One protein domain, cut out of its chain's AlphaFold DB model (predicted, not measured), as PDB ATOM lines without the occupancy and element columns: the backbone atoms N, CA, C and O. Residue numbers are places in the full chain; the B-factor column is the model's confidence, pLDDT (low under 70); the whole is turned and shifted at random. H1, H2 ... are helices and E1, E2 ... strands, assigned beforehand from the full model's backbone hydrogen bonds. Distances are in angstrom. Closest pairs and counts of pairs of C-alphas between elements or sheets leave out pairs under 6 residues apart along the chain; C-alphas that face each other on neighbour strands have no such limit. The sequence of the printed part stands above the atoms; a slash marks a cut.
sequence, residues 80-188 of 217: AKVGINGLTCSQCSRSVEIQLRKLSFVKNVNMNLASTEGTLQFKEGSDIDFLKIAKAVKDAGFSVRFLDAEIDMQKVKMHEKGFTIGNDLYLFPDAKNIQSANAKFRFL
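What this domain is: This is residues 80 to 188 of the 217 residues of the protein "Heavy-metal-associated domain-containing protein" of Taibaiella lutea (UniProt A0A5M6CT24). A strongly twisted sheet of five strands has two helices, H1 and H2, over one face; after E4 a long loop swings out, holds the small hairpin E5 and E6 away from the sheet, and returns as edge strand E7. Residues 174 to 180 of this loop stick out. The printed part has 109 residues with two named helices and seven named strands, E1 H1 E2 E3 H2 E4 E5 E6 E7, class mixed; both sheets, E2 E3 E1 E4 E7 and E5 E6, are antiparallel. It is compact, radius of gyration of the C-alphas 14.9 A, and elongated, spanning 44 by 28 by 21 A.

Where its parts are: Find C-alpha 80 at (94.015, 132.822, 162.570), where E1 runs to residue 85, 16.5 A. Next come H1, residues 90 to 101, 16.2 A; E2, 106 to 112, 17.1 A; E3, 117 to 122, 16.4 A; H2, 130 to 139, 14.3 A; and E4, 143 to 151, 23.7 A. Then read E5, 163 to 165, 6.6 A; E6, 168 to 170, 6.5 A; and E7, 183 to 187, 12.8 A, ending at (88.089, 140.669, 167.040).

How they stand to each other: Look for N 110 and O 119, 2.9 A, in the hairpin E2 and E3; N 82 and O 118, 2.8 A, between E3 and E1; N 81 and O 148, 2.7 A, between E1 and E4; N 187 and O 147, 2.8 A, between E4 and E7. E1, H1, E2 and E3, H2, E4 are split strand-helix-strand units, same-way strands with another between them, both crossovers right-handed. H1 and H2 form two layers with the sheet, helices on one face; they touch at Gln 99 and Ala 136, closest C-alphas 5.6 A, at a steep tilt of 43 degrees, opposite ways. Every O i to N i+4 pair in H1 and H2 is within hydrogen-bond range. In the hairpin E5 and E6, N 170 and O 163 are 3.2 A apart; both strands are apart from E4.

The domain as a whole: The farthest C-alphas, Gln 91 and Glu 160, are 44.7 A apart. The printed part has no cut; the links E4 to E5 and E6 to E7 are long. Residues 151 to 188 have pLDDT under 70.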
ATOM      1  N   ALA A  80      95.024 131.773 162.630       87.81
ATOM      2  CA  ALA A  80      94.015 132.822 162.570       87.81
ATOM      3  C   ALA A  80      93.457 132.949 161.154       87.81
ATOM      4  O   ALA A  80      94.163 132.755 160.167       87.81
ATOM      5  N   LYS A  81      92.187 133.320 161.050       89.88
ATOM      6  CA  LYS A  81      91.501 133.678 159.812       89.88
ATOM      7  C   LYS A  81      91.316 135.187 159.777       89.88
ATOM      8  O   LYS A  81      90.928 135.794 160.765       89.88
ATOM      9  N   VAL A  82      91.585 135.811 158.642       89.81
ATOM     10  CA  VAL A  82      91.437 137.251 158.438       89.81
ATOM     11  C   VAL A  82      90.527 137.497 157.241       89.81
ATOM     12  O   VAL A  82      90.813 137.061 156.132       89.81
ATOM     13  N   GLY A  83      89.408 138.180 157.459       89.69
ATOM     14  CA  GLY A  83      88.542 138.656 156.384       89.69
ATOM     15  C   GLY A  83      89.067 139.985 155.858       89.69
ATOM     16  O   GLY A  83      89.320 140.893 156.652       89.69
ATOM     17  N   ILE A  84      89.227 140.131 154.543       90.06
ATOM     18  CA  ILE A  84      89.804 141.339 153.933       90.06
ATOM     19  C   ILE A  84      88.826 141.898 152.898       90.06
ATOM     20  O   ILE A  84      88.333 141.182 152.028       90.06
ATOM     21  N   ASN A  85      88.560 143.198 152.975       88.38
ATOM     22  CA  ASN A  85      87.712 143.897 152.017       88.38
ATOM     23  C   ASN A  85      88.510 144.247 150.754       88.38
ATOM     24  O   ASN A  85      89.630 144.743 150.854       88.38
ATOM     25  N   GLY A  86      87.921 144.029 149.574       84.94
ATOM     26  CA  GLY A  86      88.529 144.389 148.284       84.94
ATOM     27  C   GLY A  86      89.426 143.316 147.648       84.94
ATOM     28  O   GLY A  86      90.049 143.579 146.623       84.94
ATOM     29  N   LEU A  87      89.486 142.101 148.206       86.88
ATOM     30  CA  LEU A  87      90.150 140.954 147.572       86.88
ATOM     31  C   LEU A  87      89.303 140.397 146.415       86.88
ATOM     32  O   LEU A  87      88.498 139.495 146.615       86.88
ATOM     33  N   THR A  88      89.483 140.930 145.207       87.06
ATOM     34  CA  THR A  88      88.718 140.509 144.011       87.06
ATOM     35  C   THR A  88      89.576 139.911 142.895       87.06
ATOM     36  O   THR A  88      89.040 139.411 141.912       87.06
ATOM     37  N   CYS A  89      90.906 139.932 143.025       90.88
ATOM     38  CA  CYS A  89      91.839 139.466 141.997       90.88
ATOM     39  C   CYS A  89      93.006 138.677 142.612       90.88
ATOM     40  O   CYS A  89      93.442 138.964 143.730       90.88
ATOM     41  N   SER A  90      93.549 137.712 141.859       89.56
ATOM     42  CA  SER A  90      94.695 136.874 142.252       89.56
ATOM     43  C   SER A  90      95.966 137.678 142.528       89.56
ATOM     44  O   SER A  90      96.757 137.323 143.401       89.56
ATOM     45  N   GLN A  91      96.155 138.802 141.835       91.12
ATOM     46  CA  GLN A  91      97.272 139.713 142.095       91.12
ATOM     47  C   GLN A  91      97.075 140.502 143.397       91.12
ATOM     48  O   GLN A  91      98.028 140.677 144.158       91.12
ATOM     49  N   CYS A  92      95.839 140.908 143.706       90.94
ATOM     50  CA  CYS A  92      95.514 141.581 144.965       90.94
ATOM     51  C   CYS A  92      95.787 140.663 146.164       90.94
ATOM     52  O   CYS A  92      96.465 141.070 147.108       90.94
ATOM     53  N   SER A  93      95.347 139.400 146.098       92.50
ATOM     54  CA  SER A  93      95.628 138.417 147.153       92.50
ATOM     55  C   SER A  93      97.119 138.149 147.312       92.50
ATOM     56  O   SER A  93      97.601 138.055 148.438       92.50
ATOM     57  N   ARG A  94      97.866 138.092 146.201       92.44
ATOM     58  CA  ARG A  94      99.324 137.910 146.210       92.44
ATOM     59  C   ARG A  94     100.037 139.047 146.942       92.44
ATOM     60  O   ARG A  94     100.936 138.787 147.735       92.44
ATOM     61  N   SER A  95      99.633 140.295 146.699       92.88
ATOM     62  CA  SER A  95     100.228 141.470 147.349       92.88
ATOM     63  C   SER A  95     100.073 141.410 148.871       92.88
ATOM     64  O   SER A  95     101.052 141.549 149.609       92.88
ATOM     65  N   VAL A  96      98.863 141.099 149.351       93.38
ATOM     66  CA  VAL A  96      98.595 140.960 150.791       93.38
ATOM     67  C   VAL A  96      99.345 139.768 151.388       93.38
ATOM     68  O   VAL A  96      99.934 139.883 152.462       93.38
ATOM     69  N   GLU A  97      99.376 138.633 150.685       93.62
ATOM     70  CA  GLU A  97     100.105 137.435 151.108       93.62
ATOM     71  C   GLU A  97     101.594 137.732 151.338       93.62
ATOM     72  O   GLU A  97     102.158 137.326 152.353       93.62
ATOM     73  N   ILE A  98     102.225 138.488 150.434       93.06
ATOM     74  CA  ILE A  98     103.633 138.884 150.556       93.06
ATOM     75  C   ILE A  98     103.854 139.750 151.800       93.06
ATOM     76  O   ILE A  98     104.825 139.524 152.519       93.06
ATOM     77  N   GLN A  99     102.972 140.715 152.088       93.38
ATOM     78  CA  GLN A  99     103.117 141.555 153.283       93.38
ATOM     79  C   GLN A  99     102.932 140.754 154.575       93.38
ATOM     80  O   GLN A  99     103.706 140.918 155.515       93.38
ATOM     81  N   LEU A 100     101.969 139.831 154.609       92.31
ATOM     82  CA  LEU A 100     101.742 138.968 155.769       92.31
ATOM     83  C   LEU A 100     102.899 137.987 156.003       92.31
ATOM     84  O   LEU A 100     103.272 137.746 157.147       92.31
ATOM     85  N   ARG A 101     103.525 137.473 154.937       93.12
ATOM     86  CA  ARG A 101     104.708 136.598 155.029       93.12
ATOM     87  C   ARG A 101     105.957 137.301 155.575       93.12
ATOM     88  O   ARG A 101     106.863 136.614 156.035       93.12
ATOM     89  N   LYS A 102     106.030 138.639 155.544       92.94
ATOM     90  CA  LYS A 102     107.158 139.398 156.125       92.94
ATOM     91  C   LYS A 102     107.146 139.415 157.654       92.94
ATOM     92  O   LYS A 102     108.159 139.741 158.267       92.94
ATOM     93  N   LEU A 103     106.012 139.099 158.277       90.62
ATOM     94  CA  LEU A 103     105.880 139.082 159.729       90.62
ATOM     95  C   LEU A 103     106.666 137.897 160.312       90.62
ATOM     96  O   LEU A 103     106.476 136.751 159.915       90.62
ATOM     97  N   SER A 104     107.540 138.164 161.284       88.88
ATOM     98  CA  SER A 104     108.473 137.168 161.840       88.88
ATOM     99  C   SER A 104     107.788 135.959 162.492       88.88
ATOM    100  O   SER A 104     108.318 134.844 162.431       88.88
ATOM    101  N   PHE A 105     106.604 136.178 163.071       88.12
ATOM    102  CA  PHE A 105     105.772 135.183 163.755       88.12
ATOM    103  C   PHE A 105     104.883 134.356 162.806       88.12
ATOM    104  O   PHE A 105     104.283 133.366 163.222       88.12
ATOM    105  N   VAL A 106     104.811 134.712 161.519       90.81
ATOM    106  CA  VAL A 106     104.020 133.976 160.523       90.81
ATOM    107  C   VAL A 106     104.851 132.832 159.938       90.81
ATOM    108  O   VAL A 106     105.991 133.011 159.504       90.81
ATOM    109  N   LYS A 107     104.281 131.625 159.942       89.94
ATOM    110  CA  LYS A 107     104.856 130.418 159.332       89.94
ATOM    111  C   LYS A 107     104.361 130.239 157.903       89.94
ATOM    112  O   LYS A 107     105.157 129.978 157.007       89.94
ATOM    113  N   ASN A 108     103.052 130.353 157.701       90.62
ATOM    114  CA  ASN A 108     102.434 130.164 156.395       90.62
ATOM    115  C   ASN A 108     101.197 131.055 156.238       90.62
ATOM    116  O   ASN A 108     100.533 131.384 157.221       90.62
ATOM    117  N   VAL A 109     100.893 131.420 154.994       93.31
ATOM    118  CA  VAL A 109      99.731 132.232 154.622       93.31
ATOM    119  C   VAL A 109      99.050 131.556 153.446       93.31
ATOM    120  O   VAL A 109      99.691 131.294 152.431       93.31
ATOM    121  N   ASN A 110      97.756 131.290 153.580       92.25
ATOM    122  CA  ASN A 110      96.922 130.793 152.498       92.25
ATOM    123  C   ASN A 110      95.776 131.776 152.258       92.25
ATOM    124  O   ASN A 110      95.130 132.201 153.210       92.25
ATOM    125  N   MET A 111      95.523 132.133 151.004       91.69
ATOM    126  CA  MET A 111      94.474 133.077 150.632       91.69
ATOM    127  C   MET A 111      93.364 132.354 149.883       91.69
ATOM    128  O   MET A 111      93.624 131.631 148.925       91.69
ATOM    129  N   ASN A 112      92.124 132.602 150.287       90.56
ATOM    130  CA  ASN A 112      90.934 132.118 149.613       90.56
ATOM    131  C   ASN A 112      90.167 133.294 148.996       90.56
ATOM    132  O   ASN A 112      89.520 134.080 149.688       90.56
ATOM    133  N   LEU A 113      90.227 133.399 147.667       87.25
ATOM    134  CA  LEU A 113      89.519 134.444 146.928       87.25
ATOM    135  C   LEU A 113      88.005 134.223 146.915       87.25
ATOM    136  O   LEU A 113      87.265 135.199 146.890       87.25
ATOM    137  N   ALA A 114      87.543 132.971 146.971       87.56
ATOM    138  CA  ALA A 114      86.116 132.663 146.933       87.56
ATOM    139  C   ALA A 114      85.393 133.174 148.188       87.56
ATOM    140  O   ALA A 114      84.281 133.684 148.086       87.56
ATOM    141  N   SER A 115      86.034 133.082 149.358       85.44
ATOM    142  CA  SER A 115      85.480 133.598 150.616       85.44
ATOM    143  C   SER A 115      85.994 134.988 151.003       85.44
ATOM    144  O   SER A 115      85.527 135.552 151.990       85.44
ATOM    145  N   THR A 116      86.888 135.605 150.219       90.00
ATOM    146  CA  THR A 116      87.554 136.887 150.548       90.00
ATOM    147  C   THR A 116      88.267 136.856 151.909       90.00
ATOM    148  O   THR A 116      88.205 137.798 152.704       90.00
ATOM    149  N   GLU A 117      88.928 135.735 152.201       90.50
ATOM    150  CA  GLU A 117      89.548 135.444 153.497       90.50
ATOM    151  C   GLU A 117      90.981 134.929 153.335       90.50
ATOM    152  O   GLU A 117      91.327 134.288 152.344       90.50
ATOM    153  N   GLY A 118      91.817 135.179 154.339       90.81
ATOM    154  CA  GLY A 118      93.157 134.617 154.474       90.81
ATOM    155  C   GLY A 118      93.281 133.775 155.737       90.81
ATOM    156  O   GLY A 118      92.834 134.183 156.803       90.81
ATOM    157  N   THR A 119      93.920 132.619 155.638       91.44
ATOM    158  CA  THR A 119      94.276 131.763 156.772       91.44
ATOM    159  C   THR A 119      95.771 131.888 157.047       91.44
ATOM    160  O   THR A 119      96.609 131.640 156.179       91.44
ATOM    161  N   LEU A 120      96.100 132.265 158.276       91.75
ATOM    162  CA  LEU A 120      97.440 132.476 158.802       91.75
ATOM    163  C   LEU A 120      97.799 131.326 159.740       91.75
ATOM    164  O   LEU A 120      97.026 130.986 160.633       91.75
ATOM    165  N   GLN A 121      98.981 130.749 159.549       89.81
ATOM    166  CA  GLN A 121      99.576 129.787 160.475       89.81
ATOM    167  C   GLN A 121     100.759 130.445 161.170       89.81
ATOM    168  O   GLN A 121     101.621 131.028 160.503       89.81
ATOM    169  N   PHE A 122     100.818 130.329 162.492       88.88
ATOM    170  CA  PHE A 122     101.862 130.954 163.300       88.88
ATOM    171  C   PHE A 122     102.978 129.973 163.660       88.88
ATOM    172  O   PHE A 122     102.830 128.753 163.547       88.88
ATOM    173  N   LYS A 123     104.138 130.514 164.043       85.75
ATOM    174  CA  LYS A 123     105.256 129.721 164.570       85.75
ATOM    175  C   LYS A 123     105.049 129.446 166.059       85.75
ATOM    176  O   LYS A 123     104.641 130.332 166.809       85.75
ATOM    177  N   GLU A 124     105.380 128.232 166.483       80.88
ATOM    178  CA  GLU A 124     105.340 127.840 167.894       80.88
ATOM    179  C   GLU A 124     106.318 128.696 168.714       80.88
ATOM    180  O   GLU A 124     107.436 128.961 168.270       80.88
ATOM    181  N   GLY A 125     105.883 129.168 169.885       73.56
ATOM    182  CA  GLY A 125     106.707 129.992 170.780       73.56
ATOM    183  C   GLY A 125     106.970 131.431 170.314       73.56
ATOM    184  O   GLY A 125     107.818 132.100 170.899       73.56
ATOM    185  N   SER A 126     106.279 131.916 169.276       75.31
ATOM    186  CA  SER A 126     106.368 133.321 168.855       75.31
ATOM    187  C   SER A 126     105.281 134.181 169.499       75.31
ATOM    188  O   SER A 126     104.143 133.738 169.638       75.31
ATOM    189  N   ASP A 127     105.638 135.407 169.888       75.94
ATOM    190  CA  ASP A 127     104.676 136.393 170.381       75.94
ATOM    191  C   ASP A 127     103.887 136.976 169.199       75.94
ATOM    192  O   ASP A 127     104.467 137.497 168.235       75.94
ATOM    193  N   ILE A 128     102.564 136.818 169.240       81.19
ATOM    194  CA  ILE A 128     101.669 137.136 168.127       81.19
ATOM    195  C   ILE A 128     101.012 138.477 168.400       81.19
ATOM    196  O   ILE A 128     100.193 138.631 169.301       81.19
ATOM    197  N   ASP A 129     101.326 139.435 167.540       81.12
ATOM    198  CA  ASP A 129     100.773 140.776 167.607       81.12
ATOM    199  C   ASP A 129      99.722 140.963 166.502       81.12
ATOM    200  O   ASP A 129     100.039 141.142 165.318       81.12
ATOM    201  N   PHE A 130      98.447 140.920 166.893       82.75
ATOM    202  CA  PHE A 130      97.318 141.092 165.975       82.75
ATOM    203  C   PHE A 130      97.279 142.489 165.331       82.75
ATOM    204  O   PHE A 130      96.795 142.625 164.202       82.75
ATOM    205  N   LEU A 131      97.835 143.524 165.978       81.38
ATOM    206  CA  LEU A 131      97.904 144.866 165.394       81.38
ATOM    207  C   LEU A 131      98.882 144.895 164.216       81.38
ATOM    208  O   LEU A 131      98.608 145.554 163.210       81.38
ATOM    209  N   LYS A 132      99.992 144.149 164.291       86.12
ATOM    210  CA  LYS A 132     100.942 144.030 163.169       86.12
ATOM    211  C   LYS A 132     100.321 143.347 161.956       86.12
ATOM    212  O   LYS A 132     100.613 143.754 160.835       86.12
ATOM    213  N   ILE A 133      99.434 142.372 162.162       88.94
ATOM    214  CA  ILE A 133      98.679 141.730 161.073       88.94
ATOM    215  C   ILE A 133      97.780 142.761 160.383       88.94
ATOM    216  O   ILE A 133      97.837 142.917 159.165       88.94
ATOM    217  N   ALA A 134      96.995 143.513 161.159       87.50
ATOM    218  CA  ALA A 134      96.112 144.547 160.621       87.50
ATOM    219  C   ALA A 134      96.885 145.637 159.868       87.50
ATOM    220  O   ALA A 134      96.481 146.063 158.784       87.50
ATOM    221  N   LYS A 135      98.031 146.052 160.418       89.81
ATOM    222  CA  LYS A 135      98.920 147.027 159.792       89.81
ATOM    223  C   LYS A 135      99.497 146.509 158.476       89.81
ATOM    224  O   LYS A 135      99.425 147.224 157.490       89.81
ATOM    225  N   ALA A 136      99.962 145.261 158.420       91.19
ATOM    226  CA  ALA A 136     100.484 144.664 157.190       91.19
ATOM    227  C   ALA A 136      99.434 144.607 156.063       91.19
ATOM    228  O   ALA A 136      99.760 144.849 154.902       91.19
ATOM    229  N   VAL A 137      98.164 144.337 156.397       91.06
ATOM    230  CA  VAL A 137      97.056 144.386 155.424       91.06
ATOM    231  C   VAL A 137      96.785 145.823 154.964       91.06
ATOM    232  O   VAL A 137      96.579 146.058 153.773       91.06
ATOM    233  N   LYS A 138      96.840 146.793 155.883       90.56
ATOM    234  CA  LYS A 138      96.683 148.217 155.561       90.56
ATOM    235  C   LYS A 138      97.813 148.743 154.679       90.56
ATOM    236  O   LYS A 138      97.547 149.467 153.725       90.56
ATOM    237  N   ASP A 139      99.047 148.331 154.950       91.12
ATOM    238  CA  ASP A 139     100.232 148.679 154.161       91.12
ATOM    239  C   ASP A 139     100.175 148.060 152.751       91.12
ATOM    240  O   ASP A 139     100.758 148.595 151.810       91.12
ATOM    241  N   ALA A 140      99.427 146.965 152.576       89.50
ATOM    242  CA  ALA A 140      99.104 146.401 151.265       89.50
ATOM    243  C   ALA A 140      97.995 147.170 150.514       89.50
ATOM    244  O   ALA A 140      97.722 146.847 149.360       89.50
ATOM    245  N   GLY A 141      97.351 148.160 151.148       90.44
ATOM    246  CA  GLY A 141      96.268 148.966 150.574       90.44
ATOM    247  C   GLY A 141      94.855 148.433 150.833       90.44
ATOM    248  O   GLY A 141      93.908 148.906 150.211       90.44
ATOM    249  N   PHE A 142      94.689 147.465 151.739       91.19
ATOM    250  CA  PHE A 142      93.399 146.823 152.012       91.19
ATOM    251  C   PHE A 142      92.913 147.075 153.443       91.19
ATOM    252  O   PHE A 142      93.667 147.474 154.327       91.19
ATOM    253  N   SER A 143      91.624 146.829 153.686       88.38
ATOM    254  CA  SER A 143      91.011 146.956 155.016       88.38
ATOM    255  C   SER A 143      90.612 145.591 155.564       88.38
ATOM    256  O   SER A 143      90.071 144.759 154.836       88.38
ATOM    257  N   VAL A 144      90.843 145.365 156.856       88.31
ATOM    258  CA  VAL A 144      90.445 144.127 157.535       88.31
ATOM    259  C   VAL A 144      88.983 144.229 157.973       88.31
ATOM    260  O   VAL A 144      88.592 145.202 158.614       88.31
ATOM    261  N   ARG A 145      88.180 143.221 157.623       85.56
ATOM    262  CA  ARG A 145      86.755 143.089 157.970       85.56
ATOM    263  C   ARG A 145      86.554 142.412 159.323       85.56
ATOM    264  O   ARG A 145      85.708 142.820 160.104       85.56
ATOM    265  N   PHE A 146      87.297 141.340 159.567       82.38
ATOM    266  CA  PHE A 146      87.310 140.622 160.836       82.38
ATOM    267  C   PHE A 146      88.628 139.867 160.965       82.38
ATOM    268  O   PHE A 146      89.260 139.529 159.961       82.38
ATOM    269  N   LEU A 147      89.021 139.574 162.196       84.62
ATOM    270  CA  LEU A 147      90.107 138.654 162.495       84.62
ATOM    271  C   LEU A 147      89.548 137.627 163.473       84.62
ATOM    272  O   LEU A 147      89.011 138.006 164.505       84.62
ATOM    273  N   ASP A 148      89.620 136.356 163.102       81.44
ATOM    274  CA  ASP A 148      89.142 135.222 163.874       81.44
ATOM    275  C   ASP A 148      90.364 134.382 164.290       81.44
ATOM    276  O   ASP A 148      90.943 133.695 163.452       81.44
ATOM    277  N   ALA A 149      90.808 134.441 165.546       80.88
ATOM    278  CA  ALA A 149      91.884 133.560 166.016       80.88
ATOM    279  C   ALA A 149      91.312 132.188 166.402       80.88
ATOM    280  O   ALA A 149      90.261 132.111 167.038       80.88
ATOM    281  N   GLU A 150      91.999 131.114 166.019       72.88
ATOM    282  CA  GLU A 150      91.683 129.742 166.411       72.88
ATOM    283  C   GLU A 150      92.810 129.230 167.315       72.88
ATOM    284  O   GLU A 150      93.966 129.065 166.906       72.88
ATOM    285  N   ILE A 151      92.459 129.015 168.582       69.81
ATOM    286  CA  ILE A 151      93.344 128.445 169.594       69.81
ATOM    287  C   ILE A 151      92.940 126.985 169.745       69.81
ATOM    288  O   ILE A 151      91.796 126.698 170.098       69.81
ATOM    289  N   ASP A 152      93.862 126.066 169.467       60.00
ATOM    290  CA  ASP A 152      93.610 124.648 169.705       60.00
ATOM    291  C   ASP A 152      93.592 124.402 171.218       60.00
ATOM    292  O   ASP A 152      94.594 124.543 171.926       60.00
ATOM    293  N   MET A 153      92.401 124.096 171.726       48.97
ATOM    294  CA  MET A 153      92.129 123.971 173.154       48.97
ATOM    295  C   MET A 153      92.702 122.679 173.757       48.97
ATOM    296  O   MET A 153      92.686 122.534 174.977       48.97
ATOM    297  N   GLN A 154      93.272 121.764 172.959       50.78
ATOM    298  CA  GLN A 154      93.825 120.500 173.467       50.78
ATOM    299  C   GLN A 154      95.078 120.661 174.357       50.78
ATOM    300  O   GLN A 154      95.472 119.716 175.037       50.78
ATOM    301  N   LYS A 155      95.681 121.861 174.426       45.34
ATOM    302  CA  LYS A 155      96.800 122.191 175.338       45.34
ATOM    303  C   LYS A 155      96.490 123.276 176.378       45.34
ATOM    304  O   LYS A 155      97.392 123.678 177.113       45.34
ATOM    305  N   VAL A 156      95.244 123.737 176.488       49.69
ATOM    306  CA  VAL A 156      94.879 124.827 177.406       49.69
ATOM    307  C   VAL A 156      94.056 124.270 178.566       49.69
ATOM    308  O   VAL A 156      92.903 123.879 178.399       49.69
ATOM    309  N   LYS A 157      94.636 124.238 179.775       38.09
ATOM    310  CA  LYS A 157      93.855 124.034 181.004       38.09
ATOM    311  C   LYS A 157      93.011 125.288 181.226       38.09
ATOM    312  O   LYS A 157      93.545 126.338 181.573       38.09
ATOM    313  N   MET A 158      91.712 125.170 180.975       40.41
ATOM    314  CA  MET A 158      90.731 126.238 181.142       40.41
ATOM    315  C   MET A 158      90.681 126.680 182.609       40.41
ATOM    316  O   MET A 158      90.296 125.896 183.475       40.41
ATOM    317  N   HIS A 159      91.055 127.930 182.888       36.00
ATOM    318  CA  HIS A 159      90.621 128.612 184.104       36.00
ATOM    319  C   HIS A 159      89.337 129.368 183.755       36.00
ATOM    320  O   HIS A 159      89.262 130.036 182.729       36.00
ATOM    321  N   GLU A 160      88.315 129.224 184.589       51.28
ATOM    322  CA  GLU A 160      86.893 129.482 184.306       51.28
ATOM    323  C   GLU A 160      86.523 130.916 183.866       51.28
ATOM    324  O   GLU A 160      85.361 131.191 183.583       51.28
ATOM    325  N   LYS A 161      87.464 131.866 183.798       43.12
ATOM    326  CA  LYS A 161      87.166 133.272 183.490       43.12
ATOM    327  C   LYS A 161      88.288 133.924 182.682       43.12
ATOM    328  O   LYS A 161      89.137 134.615 183.232       43.12
ATOM    329  N   GLY A 162      88.229 133.738 181.366       51.50
ATOM    330  CA  GLY A 162      89.031 134.496 180.402       51.50
ATOM    331  C   GLY A 162      90.447 133.967 180.192       51.50
ATOM    332  O   GLY A 162      91.012 133.263 181.026       51.50
ATOM    333  N   PHE A 163      91.022 134.319 179.044       48.56
ATOM    334  CA  PHE A 163      92.446 134.145 178.773       48.56
ATOM    335  C   PHE A 163      93.076 135.529 178.584       48.56
ATOM    336  O   PHE A 163      92.459 136.435 178.021       48.56
ATOM    337  N   THR A 164      94.297 135.706 179.079       42.06
ATOM    338  CA  THR A 164      95.097 136.916 178.861       42.06
ATOM    339  C   THR A 164      96.140 136.616 177.789       42.06
ATOM    340  O   THR A 164      96.966 135.722 177.977       42.06
ATOM    341  N   ILE A 165      96.112 137.342 176.666       49.72
ATOM    342  CA  ILE A 165      97.253 137.395 175.733       49.72
ATOM    343  C   ILE A 165      97.947 138.725 175.997       49.72
ATOM    344  O   ILE A 165      97.383 139.787 175.735       49.72
ATOM    345  N   GLY A 166      99.151 138.663 176.564       63.62
ATOM    346  CA  GLY A 166      99.879 139.851 177.005       63.62
ATOM    347  C   GLY A 166      99.155 140.592 178.138       63.62
ATOM    348  O   GLY A 166      98.811 139.993 179.155       63.62
ATOM    349  N   ASN A 167      98.939 141.898 177.951       34.72
ATOM    350  CA  ASN A 167      98.317 142.808 178.925       34.72
ATOM    351  C   ASN A 167      96.805 143.011 178.715       34.72
ATOM    352  O   ASN A 167      96.182 143.752 179.477       34.72
ATOM    353  N   ASP A 168      96.230 142.374 177.694       42.41
ATOM    354  CA  ASP A 168      94.829 142.537 177.326       42.41
ATOM    355  C   ASP A 168      94.006 141.328 177.805       42.41
ATOM    356  O   ASP A 168      94.327 140.165 177.536       42.41
ATOM    357  N   LEU A 169      92.946 141.619 178.567       41.59
ATOM    358  CA  LEU A 169      92.024 140.640 179.143       41.59
ATOM    359  C   LEU A 169      90.865 140.380 178.176       41.59
ATOM    360  O   LEU A 169      90.056 141.270 177.911       41.59
ATOM    361  N   TYR A 170      90.744 139.139 177.705       54.38
ATOM    362  CA  TYR A 170      89.648 138.716 176.840       54.38
ATOM    363  C   TYR A 170      88.564 138.027 177.682       54.38
ATOM    364  O   TYR A 170      88.747 136.911 178.174       54.38
ATOM    365  N   LEU A 171      87.433 138.716 177.884       43.00
ATOM    366  CA  LEU A 171      86.264 138.229 178.627       43.00
ATOM    367  C   LEU A 171      85.252 137.589 177.668       43.00
ATOM    368  O   LEU A 171      84.825 138.220 176.705       43.00
ATOM    369  N   PHE A 172      84.851 136.347 177.949       48.09
ATOM    370  CA  PHE A 172      83.783 135.641 177.234       48.09
ATOM    371  C   PHE A 172      82.417 136.246 177.602       48.09
ATOM    372  O   PHE A 172      82.073 136.214 178.785       48.09
ATOM    373  N   PRO A 173      81.620 136.763 176.649       42.09
ATOM    374  CA  PRO A 173      80.329 137.344 176.983       42.09
ATOM    375  C   PRO A 173      79.175 136.342 177.023       42.09
ATOM    376  O   PRO A 173      78.136 136.728 177.526       42.09
ATOM    377  N   ASP A 174      79.314 135.081 176.588       35.44
ATOM    378  CA  ASP A 174      78.218 134.111 176.750       35.44
ATOM    379  C   ASP A 174      78.682 132.647 176.770       35.44
ATOM    380  O   ASP A 174      78.959 132.022 175.747       35.44
ATOM    381  N   ALA A 175      78.716 132.078 177.975       40.16
ATOM    382  CA  ALA A 175      78.897 130.656 178.241       40.16
ATOM    383  C   ALA A 175      77.552 129.909 178.165       40.16
ATOM    384  O   ALA A 175      77.107 129.296 179.137       40.16
ATOM    385  N   LYS A 176      76.882 129.949 177.009       40.41
ATOM    386  CA  LYS A 176      75.758 129.045 176.735       40.41
ATOM    387  C   LYS A 176      76.005 128.253 175.456       40.41
ATOM    388  O   LYS A 176      75.814 128.737 174.350       40.41
ATOM    389  N   ASN A 177      76.364 126.993 175.697       36.72
ATOM    390  CA  ASN A 177      76.492 125.872 174.767       36.72
ATOM    391  C   ASN A 177      77.816 125.778 173.983       36.72
ATOM    392  O   ASN A 177      77.885 126.015 172.782       36.72
ATOM    393  N   ILE A 178      78.872 125.370 174.694       47.81
ATOM    394  CA  ILE A 178      80.157 124.950 174.122       47.81
ATOM    395  C   ILE A 178      80.201 123.418 174.169       47.81
ATOM    396  O   ILE A 178      80.714 122.818 175.109       47.81
ATOM    397  N   GLN A 179      79.635 122.778 173.150       48.19
ATOM    398  CA  GLN A 179      79.957 121.399 172.787       48.19
ATOM    399  C   GLN A 179      80.395 121.369 171.326       48.19
ATOM    400  O   GLN A 179      79.662 120.917 170.454       48.19
ATOM    401  N   SER A 180      81.583 121.902 171.041       39.53
ATOM    402  CA  SER A 180      82.380 121.506 169.878       39.53
ATOM    403  C   SER A 180      83.781 122.096 169.962       39.53
ATOM    404  O   SER A 180      83.991 123.213 170.421       39.53
ATOM    405  N   ALA A 181      84.743 121.291 169.538       45.81
ATOM    406  CA  ALA A 181      86.159 121.311 169.880       45.81
ATOM    407  C   ALA A 181      86.999 122.535 169.439       45.81
ATOM    408  O   ALA A 181      88.215 122.473 169.553       45.81
ATOM    409  N   ASN A 182      86.407 123.644 168.978       37.97
ATOM    410  CA  ASN A 182      87.137 124.812 168.466       37.97
ATOM    411  C   ASN A 182      86.507 126.127 168.959       37.97
ATOM    412  O   ASN A 182      85.351 126.412 168.649       37.97
ATOM    413  N   ALA A 183      87.266 126.950 169.693       47.91
ATOM    414  CA  ALA A 183      86.846 128.298 170.070       47.91
ATOM    415  C   ALA A 183      87.329 129.292 169.006       47.91
ATOM    416  O   ALA A 183      88.530 129.462 168.793       47.91
ATOM    417  N   LYS A 184      86.377 129.926 168.317       42.06
ATOM    418  CA  LYS A 184      86.625 130.911 167.261       42.06
ATOM    419  C   LYS A 184      86.467 132.318 167.842       42.06
ATOM    420  O   LYS A 184      85.368 132.693 168.247       42.06
ATOM    421  N   PHE A 185      87.551 133.090 167.903       52.75
ATOM    422  CA  PHE A 185      87.569 134.411 168.547       52.75
ATOM    423  C   PHE A 185      87.501 135.540 167.528       52.75
ATOM    424  O   PHE A 185      88.511 135.815 166.893       52.75
ATOM    425  N   ARG A 186      86.360 136.229 167.403       47.47
ATOM    426  CA  ARG A 186      86.212 137.371 166.487       47.47
ATOM    427  C   ARG A 186      86.617 138.692 167.137       47.47
ATOM    428  O   ARG A 186      85.941 139.157 168.051       47.47
ATOM    429  N   PHE A 187      87.662 139.334 166.622       48.97
ATOM    430  CA  PHE A 187      88.089 140.669 167.040       48.97
ATOM    431  C   PHE A 187      87.282 141.750 166.301       48.97
ATOM    432  O   PHE A 187      87.322 141.846 165.074       48.97
ATOM    433  N   LEU A 188      86.566 142.586 167.059       48.69
ATOM    434  CA  LEU A 188      85.824 143.753 166.570       48.69
ATOM    435  C   LEU A 188      86.407 145.012 167.220       48.69
ATOM    436  O   LEU A 188      86.205 145.252 168.405       48.69
TER     437      LEU A 188